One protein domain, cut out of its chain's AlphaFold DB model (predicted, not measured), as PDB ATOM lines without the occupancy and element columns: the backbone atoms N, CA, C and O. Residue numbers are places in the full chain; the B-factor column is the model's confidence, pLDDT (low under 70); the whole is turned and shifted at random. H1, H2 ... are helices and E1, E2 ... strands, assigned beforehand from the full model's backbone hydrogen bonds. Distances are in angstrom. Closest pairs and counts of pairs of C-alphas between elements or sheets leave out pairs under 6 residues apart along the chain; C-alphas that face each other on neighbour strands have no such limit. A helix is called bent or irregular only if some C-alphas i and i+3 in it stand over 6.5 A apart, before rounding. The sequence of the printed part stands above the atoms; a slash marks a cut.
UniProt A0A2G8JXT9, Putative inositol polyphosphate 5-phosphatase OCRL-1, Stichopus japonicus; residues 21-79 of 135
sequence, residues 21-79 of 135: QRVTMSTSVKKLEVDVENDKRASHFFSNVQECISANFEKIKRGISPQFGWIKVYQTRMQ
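This is residues 21 to 79 of the 135 residues of the protein "Putative inositol polyphosphate 5-phosphatase OCRL-1" of Stichopus japonicus (UniProt A0A2G8JXT9). A two-stranded hairpin, E1 and E2, turns at residues 38 to 39 into one long helix, H1, which folds back with an open gap between; the short helix H2, residues 69 to 78, sticks out alone to one side, away from both the hairpin and H1. The printed part has 59 residues, in the order E1, E2, H1, H2, with an antiparallel sheet E1 - E2, class mixed. It is loose, with a radius of gyration of the C-alphas of 13.3 A and spans of 33 by 29 by 22 A.

Find C-alpha 21 at (-72.344, 461.580, -61.611), where E1, residues 21 to 26, begins and runs 16.1 A. E2, residues 31 to 37, runs 19.5 A. From C-alpha 40 at (-80.906, 454.389, -55.814), H1, residues 40 to 61, runs 30.6 A; it is irregular, with C-alphas 55 and 58 7.7 A apart, and has a kink of 48 degrees near residue 55. H2, residues 69 to 78, runs 15.0 A.

Look at N 23 and O 34, 2.8 A apart, within hydrogen-bond range across the hairpin, whose directions stand at 158 degrees. The closest C-alphas of E2 and H1, Val 36 and Ala 42, are 7.1 A apart. H2 is apart from E1, E2 and H1. O i to N i+4 pairs within range are 16 of 18 in H1 and 5 of 6 in H2.

The printed part has no cut and no long link. Its farthest C-alphas, Asp 39 and Arg 62, are 34.5 A apart. Residues 28 to 29 and 65 to 79 are under pLDDT 70.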
ATOM      1  N   GLN A  21     -72.788 460.475 -62.441       77.00
ATOM      2  CA  GLN A  21     -72.344 461.580 -61.611       77.00
ATOM      3  C   GLN A  21     -70.885 461.386 -61.214       77.00
ATOM      4  O   GLN A  21     -70.508 460.382 -60.611       77.00
ATOM      5  N   ARG A  22     -70.065 462.392 -61.519       79.25
ATOM      6  CA  ARG A  22     -68.672 462.432 -61.084       79.25
ATOM      7  C   ARG A  22     -68.597 462.857 -59.626       79.25
ATOM      8  O   ARG A  22     -68.967 463.981 -59.285       79.25
ATOM      9  N   VAL A  23     -68.079 461.982 -58.773       78.75
ATOM     10  CA  VAL A  23     -67.849 462.262 -57.353       78.75
ATOM     11  C   VAL A  23     -66.358 462.377 -57.093       78.75
ATOM     12  O   VAL A  23     -65.571 461.501 -57.443       78.75
ATOM     13  N   THR A  24     -65.970 463.479 -56.454       76.06
ATOM     14  CA  THR A  24     -64.582 463.740 -56.068       76.06
ATOM     15  C   THR A  24     -64.434 463.636 -54.556       76.06
ATOM     16  O   THR A  24     -65.009 464.421 -53.803       76.06
ATOM     17  N   MET A  25     -63.612 462.698 -54.100       76.62
ATOM     18  CA  MET A  25     -63.240 462.523 -52.701       76.62
ATOM     19  C   MET A  25     -61.793 462.971 -52.512       76.62
ATOM     20  O   MET A  25     -60.868 462.378 -53.058       76.62
ATOM     21  N   SER A  26     -61.585 464.025 -51.727       72.31
ATOM     22  CA  SER A  26     -60.245 464.555 -51.455       72.31
ATOM     23  C   SER A  26     -59.871 464.338 -49.993       72.31
ATOM     24  O   SER A  26     -60.606 464.736 -49.090       72.31
ATOM     25  N   THR A  27     -58.718 463.714 -49.773       70.62
ATOM     26  CA  THR A  27     -58.028 463.592 -48.482       70.62
ATOM     27  C   THR A  27     -56.772 464.468 -48.494       70.62
ATOM     28  O   THR A  27     -56.399 464.992 -49.541       70.62
ATOM     29  N   SER A  28     -56.085 464.608 -47.356       68.38
ATOM     30  CA  SER A  28     -54.839 465.390 -47.257       68.38
ATOM     31  C   SER A  28     -53.694 464.868 -48.134       68.38
ATOM     32  O   SER A  28     -52.767 465.613 -48.428       68.38
ATOM     33  N   VAL A  29     -53.749 463.600 -48.546       69.12
ATOM     34  CA  VAL A  29     -52.673 462.913 -49.282       69.12
ATOM     35  C   VAL A  29     -53.107 462.363 -50.637       69.12
ATOM     36  O   VAL A  29     -52.259 462.057 -51.470       69.12
ATOM     37  N   LYS A  30     -54.411 462.190 -50.871       74.38
ATOM     38  CA  LYS A  30     -54.942 461.574 -52.094       74.38
ATOM     39  C   LYS A  30     -56.251 462.211 -52.523       74.38
ATOM     40  O   LYS A  30     -57.119 462.469 -51.689       74.38
ATOM     41  N   LYS A  31     -56.408 462.364 -53.834       79.56
ATOM     42  CA  LYS A  31     -57.655 462.727 -54.504       79.56
ATOM     43  C   LYS A  31     -58.146 461.511 -55.285       79.56
ATOM     44  O   LYS A  31     -57.363 460.890 -55.996       79.56
ATOM     45  N   LEU A  32     -59.410 461.159 -55.113       76.56
ATOM     46  CA  LEU A  32     -60.083 460.083 -55.827       76.56
ATOM     47  C   LEU A  32     -61.261 460.685 -56.590       76.56
ATOM     48  O   LEU A  32     -62.087 461.375 -55.998       76.56
ATOM     49  N   GLU A  33     -61.335 460.417 -57.886       81.75
ATOM     50  CA  GLU A  33     -62.454 460.800 -58.745       81.75
ATOM     51  C   GLU A  33     -63.091 459.523 -59.280       81.75
ATOM     52  O   GLU A  33     -62.392 458.661 -59.814       81.75
ATOM     53  N   VAL A  34     -64.397 459.373 -59.081       77.50
ATOM     54  CA  VAL A  34     -65.148 458.195 -59.522       77.50
ATOM     55  C   VAL A  34     -66.408 458.663 -60.226       77.50
ATOM     56  O   VAL A  34     -67.171 459.460 -59.681       77.50
ATOM     57  N   ASP A  35     -66.623 458.146 -61.426       79.19
ATOM     58  CA  ASP A  35     -67.872 458.297 -62.156       79.19
ATOM     59  C   ASP A  35     -68.831 457.198 -61.676       79.19
ATOM     60  O   ASP A  35     -68.564 456.008 -61.849       79.19
ATOM     61  N   VAL A  36     -69.909 457.593 -60.997       78.00
ATOM     62  CA  VAL A  36     -70.887 456.672 -60.403       78.00
ATOM     63  C   VAL A  36     -72.236 456.858 -61.074       78.00
ATOM     64  O   VAL A  36     -72.723 457.975 -61.224       78.00
ATOM     65  N   GLU A  37     -72.849 455.756 -61.488       82.12
ATOM     66  CA  GLU A  37     -74.207 455.767 -62.022       82.12
ATOM     67  C   GLU A  37     -75.184 456.272 -60.955       82.12
ATOM     68  O   GLU A  37     -75.164 455.825 -59.806       82.12
ATOM     69  N   ASN A  38     -76.045 457.213 -61.327       71.12
ATOM     70  CA  ASN A  38     -77.057 457.784 -60.452       71.12
ATOM     71  C   ASN A  38     -78.223 456.798 -60.297       71.12
ATOM     72  O   ASN A  38     -79.303 456.975 -60.863       71.12
ATOM     73  N   ASP A  39     -77.974 455.722 -59.551       79.44
ATOM     74  CA  ASP A  39     -78.982 454.760 -59.125       79.44
ATOM     75  C   ASP A  39     -79.362 454.976 -57.643       79.44
ATOM     76  O   ASP A  39     -78.737 455.724 -56.878       79.44
ATOM     77  N   LYS A  40     -80.436 454.309 -57.208       76.00
ATOM     78  CA  LYS A  40     -80.906 454.389 -55.814       76.00
ATOM     79  C   LYS A  40     -79.866 453.858 -54.815       76.00
ATOM     80  O   LYS A  40     -79.852 454.292 -53.665       76.00
ATOM     81  N   ARG A  41     -78.997 452.927 -55.231       73.50
ATOM     82  CA  ARG A  41     -77.970 452.319 -54.369       73.50
ATOM     83  C   ARG A  41     -76.799 453.269 -54.147       73.50
ATOM     84  O   ARG A  41     -76.348 453.398 -53.012       73.50
ATOM     85  N   ALA A  42     -76.365 453.970 -55.186       73.75
ATOM     86  CA  ALA A  42     -75.365 455.023 -55.145       73.75
ATOM     87  C   ALA A  42     -75.838 456.166 -54.246       73.75
ATOM     88  O   ALA A  42     -75.113 456.575 -53.342       73.75
ATOM     89  N   SER A  43     -77.093 456.598 -54.404       75.81
ATOM     90  CA  SER A  43     -77.701 457.620 -53.540       75.81
ATOM     91  C   SER A  43     -77.654 457.227 -52.054       75.81
ATOM     92  O   SER A  43     -77.250 458.023 -51.204       75.81
ATOM     93  N   HIS A  44     -78.002 455.975 -51.731       75.19
ATOM     94  CA  HIS A  44     -77.937 455.453 -50.363       75.19
ATOM     95  C   HIS A  44     -76.491 455.336 -49.846       75.19
ATOM     96  O   HIS A  44     -76.200 455.719 -48.715       75.19
ATOM     97  N   PHE A  45     -75.563 454.861 -50.682       77.56
ATOM     98  CA  PHE A  45     -74.141 454.782 -50.343       77.56
ATOM     99  C   PHE A  45     -73.563 456.155 -49.981       77.56
ATOM    100  O   PHE A  45     -72.960 456.303 -48.916       77.56
ATOM    101  N   PHE A  46     -73.778 457.170 -50.823       76.69
ATOM    102  CA  PHE A  46     -73.258 458.514 -50.572       76.69
ATOM    103  C   PHE A  46     -73.902 459.175 -49.355       76.69
ATOM    104  O   PHE A  46     -73.194 459.825 -48.586       76.69
ATOM    105  N   SER A  47     -75.197 458.940 -49.121       78.38
ATOM    106  CA  SER A  47     -75.887 459.416 -47.914       78.38
ATOM    107  C   SER A  47     -75.241 458.851 -46.644       78.38
ATOM    108  O   SER A  47     -74.901 459.607 -45.735       78.38
ATOM    109  N   ASN A  48     -74.954 457.548 -46.618       79.00
ATOM    110  CA  ASN A  48     -74.310 456.900 -45.470       79.00
ATOM    111  C   ASN A  48     -72.873 457.389 -45.249       79.00
ATOM    112  O   ASN A  48     -72.431 457.573 -44.112       79.00
ATOM    113  N   VAL A  49     -72.125 457.617 -46.335       76.69
ATOM    114  CA  VAL A  49     -70.777 458.199 -46.257       76.69
ATOM    115  C   VAL A  49     -70.842 459.616 -45.685       76.69
ATOM    116  O   VAL A  49     -70.055 459.953 -44.798       76.69
ATOM    117  N   GLN A  50     -71.791 460.434 -46.140       77.88
ATOM    118  CA  GLN A  50     -71.983 461.794 -45.645       77.88
ATOM    119  C   GLN A  50     -72.379 461.811 -44.165       77.88
ATOM    120  O   GLN A  50     -71.839 462.619 -43.407       77.88
ATOM    121  N   GLU A  51     -73.261 460.912 -43.732       81.12
ATOM    122  CA  GLU A  51     -73.652 460.776 -42.326       81.12
ATOM    123  C   GLU A  51     -72.448 460.393 -41.452       81.12
ATOM    124  O   GLU A  51     -72.171 461.049 -40.445       81.12
ATOM    125  N   CYS A  52     -71.646 459.419 -41.894       76.44
ATOM    126  CA  CYS A  52     -70.413 459.023 -41.209       76.44
ATOM    127  C   CYS A  52     -69.412 460.177 -41.077       76.44
ATOM    128  O   CYS A  52     -68.778 460.338 -40.029       76.44
ATOM    129  N   ILE A  53     -69.250 460.980 -42.132       76.69
ATOM    130  CA  ILE A  53     -68.355 462.142 -42.119       76.69
ATOM    131  C   ILE A  53     -68.902 463.216 -41.186       76.69
ATOM    132  O   ILE A  53     -68.143 463.751 -40.382       76.69
ATOM    133  N   SER A  54     -70.204 463.490 -41.244       80.88
ATOM    134  CA  SER A  54     -70.867 464.503 -40.418       80.88
ATOM    135  C   SER A  54     -70.766 464.162 -38.929       80.88
ATOM    136  O   SER A  54     -70.350 465.003 -38.133       80.88
ATOM    137  N   ALA A  55     -71.008 462.900 -38.560       80.50
ATOM    138  CA  ALA A  55     -70.877 462.413 -37.185       80.50
ATOM    139  C   ALA A  55     -69.441 462.519 -36.631       80.50
ATOM    140  O   ALA A  55     -69.233 462.611 -35.420       80.50
ATOM    141  N   ASN A  56     -68.435 462.515 -37.509       77.44
ATOM    142  CA  ASN A  56     -67.025 462.625 -37.134       77.44
ATOM    143  C   ASN A  56     -66.413 463.991 -37.482       77.44
ATOM    144  O   ASN A  56     -65.220 464.190 -37.261       77.44
ATOM    145  N   PHE A  57     -67.201 464.946 -37.981       79.38
ATOM    146  CA  PHE A  57     -66.698 466.197 -38.545       79.38
ATOM    147  C   PHE A  57     -65.939 467.041 -37.519       79.38
ATOM    148  O   PHE A  57     -64.834 467.508 -37.788       79.38
ATOM    149  N   GLU A  58     -66.474 467.156 -36.304       79.38
ATOM    150  CA  GLU A  58     -65.821 467.882 -35.208       79.38
ATOM    151  C   GLU A  58     -64.536 467.194 -34.721       79.38
ATOM    152  O   GLU A  58     -63.585 467.862 -34.321       79.38
ATOM    153  N   LYS A  59     -64.451 465.859 -34.818       75.94
ATOM    154  CA  LYS A  59     -63.215 465.113 -34.526       75.94
ATOM    155  C   LYS A  59     -62.166 465.364 -35.610       75.94
ATOM    156  O   LYS A  59     -61.025 465.679 -35.287       75.94
ATOM    157  N   ILE A  60     -62.579 465.329 -36.878       75.44
ATOM    158  CA  ILE A  60     -61.718 465.598 -38.037       75.44
ATOM    159  C   ILE A  60     -61.161 467.028 -37.984       75.44
ATOM    160  O   ILE A  60     -59.962 467.212 -38.175       75.44
ATOM    161  N   LYS A  61     -61.990 468.033 -37.659       77.06
ATOM    162  CA  LYS A  61     -61.540 469.428 -37.473       77.06
ATOM    163  C   LYS A  61     -60.460 469.570 -36.405       77.06
ATOM    164  O   LYS A  61     -59.543 470.366 -36.561       77.06
ATOM    165  N   ARG A  62     -60.562 468.790 -35.328       78.81
ATOM    166  CA  ARG A  62     -59.580 468.757 -34.234       78.81
ATOM    167  C   ARG A  62     -58.340 467.916 -34.567       78.81
ATOM    168  O   ARG A  62     -57.524 467.677 -33.686       78.81
ATOM    169  N   GLY A  63     -58.208 467.429 -35.804       71.69
ATOM    170  CA  GLY A  63     -57.110 466.559 -36.227       71.69
ATOM    171  C   GLY A  63     -57.204 465.127 -35.691       71.69
ATOM    172  O   GLY A  63     -56.273 464.344 -35.868       71.69
ATOM    173  N   ILE A  64     -58.317 464.752 -35.052       72.94
ATOM    174  CA  ILE A  64     -58.540 463.400 -34.543       72.94
ATOM    175  C   ILE A  64     -59.017 462.537 -35.709       72.94
ATOM    176  O   ILE A  64     -60.136 462.690 -36.205       72.94
ATOM    177  N   SER A  65     -58.156 461.614 -36.138       68.69
ATOM    178  CA  SER A  65     -58.482 460.680 -37.213       68.69
ATOM    179  C   SER A  65     -59.628 459.750 -36.786       68.69
ATOM    180  O   SER A  65     -59.503 459.058 -35.768       68.69
ATOM    181  N   PRO A  66     -60.751 459.709 -37.524       68.38
ATOM    182  CA  PRO A  66     -61.843 458.802 -37.212       68.38
ATOM    183  C   PRO A  66     -61.387 457.343 -37.349       68.38
ATOM    184  O   PRO A  66     -60.935 456.892 -38.402       68.38
ATOM    185  N   GLN A  67     -61.511 456.587 -36.258       68.38
ATOM    186  CA  GLN A  67     -61.236 455.152 -36.226       68.38
ATOM    187  C   GLN A  67     -62.447 454.395 -36.771       68.38
ATOM    188  O   GLN A  67     -63.408 454.123 -36.055       68.38
ATOM    189  N   PHE A  68     -62.393 454.017 -38.042       69.31
ATOM    190  CA  PHE A  68     -63.386 453.126 -38.630       69.31
ATOM    191  C   PHE A  68     -62.951 451.671 -38.426       69.31
ATOM    192  O   PHE A  68     -62.187 451.119 -39.219       69.31
ATOM    193  N   GLY A  69     -63.422 451.031 -37.350       61.59
ATOM    194  CA  GLY A  69     -63.043 449.650 -37.007       61.59
ATOM    195  C   GLY A  69     -63.278 448.639 -38.140       61.59
ATOM    196  O   GLY A  69     -62.484 447.717 -38.325       61.59
ATOM    197  N   TRP A  70     -64.305 448.860 -38.965       64.75
ATOM    198  CA  TRP A  70     -64.626 448.022 -40.122       64.75
ATOM    199  C   TRP A  70     -63.590 448.108 -41.256       64.75
ATOM    200  O   TRP A  70     -63.407 447.129 -41.979       64.75
ATOM    201  N   ILE A  71     -62.855 449.224 -41.391       65.31
ATOM    202  CA  ILE A  71     -61.811 449.372 -42.423       65.31
ATOM    203  C   ILE A  71     -60.698 448.351 -42.199       65.31
ATOM    204  O   ILE A  71     -60.199 447.780 -43.164       65.31
ATOM    205  N   LYS A  72     -60.350 448.055 -40.939       64.44
ATOM    206  CA  LYS A  72     -59.339 447.037 -40.617       64.44
ATOM    207  C   LYS A  72     -59.764 445.658 -41.123       64.44
ATOM    208  O   LYS A  72     -58.972 444.964 -41.744       64.44
ATOM    209  N   VAL A  73     -61.032 445.293 -40.926       66.50
ATOM    210  CA  VAL A  73     -61.592 444.018 -41.408       66.50
ATOM    211  C   VAL A  73     -61.536 443.939 -42.934       66.50
ATOM    212  O   VAL A  73     -61.183 442.899 -43.489       66.50
ATOM    213  N   TYR A  74     -61.844 445.042 -43.617       56.94
ATOM    214  CA  TYR A  74     -61.835 445.098 -45.076       56.94
ATOM    215  C   TYR A  74     -60.413 445.073 -45.657       56.94
ATOM    216  O   TYR A  74     -60.147 444.330 -46.597       56.94
ATOM    217  N   GLN A  75     -59.474 445.812 -45.056       62.41
ATOM    218  CA  GLN A  75     -58.057 445.802 -45.433       62.41
ATOM    219  C   GLN A  75     -57.440 444.413 -45.280       62.41
ATOM    220  O   GLN A  75     -56.704 443.989 -46.162       62.41
ATOM    221  N   THR A  76     -57.771 443.682 -44.212       61.34
ATOM    222  CA  THR A  76     -57.302 442.304 -44.016       61.34
ATOM    223  C   THR A  76     -57.811 441.360 -45.106       61.34
ATOM    224  O   THR A  76     -57.064 440.495 -45.549       61.34
ATOM    225  N   ARG A  77     -59.053 441.535 -45.577       60.66
ATOM    226  CA  ARG A  77     -59.637 440.709 -46.653       60.66
ATOM    227  C   ARG A  77     -59.128 441.076 -48.047       60.66
ATOM    228  O   ARG A  77     -59.087 440.215 -48.913       60.66
ATOM    229  N   MET A  78     -58.772 442.342 -48.251       54.38
ATOM    230  CA  MET A  78     -58.266 442.873 -49.520       54.38
ATOM    231  C   MET A  78     -56.742 442.813 -49.642       54.38
ATOM    232  O   MET A  78     -56.213 443.205 -50.682       54.38
ATOM    233  N   GLN A  79     -56.012 442.347 -48.616       56.50
ATOM    234  CA  GLN A  79     -54.609 442.020 -48.839       56.50
ATOM    235  C   GLN A  79     -54.573 440.922 -49.903       56.50
ATOM    236  O   GLN A  79     -55.221 439.890 -49.702       56.50
TER     237      GLN A  79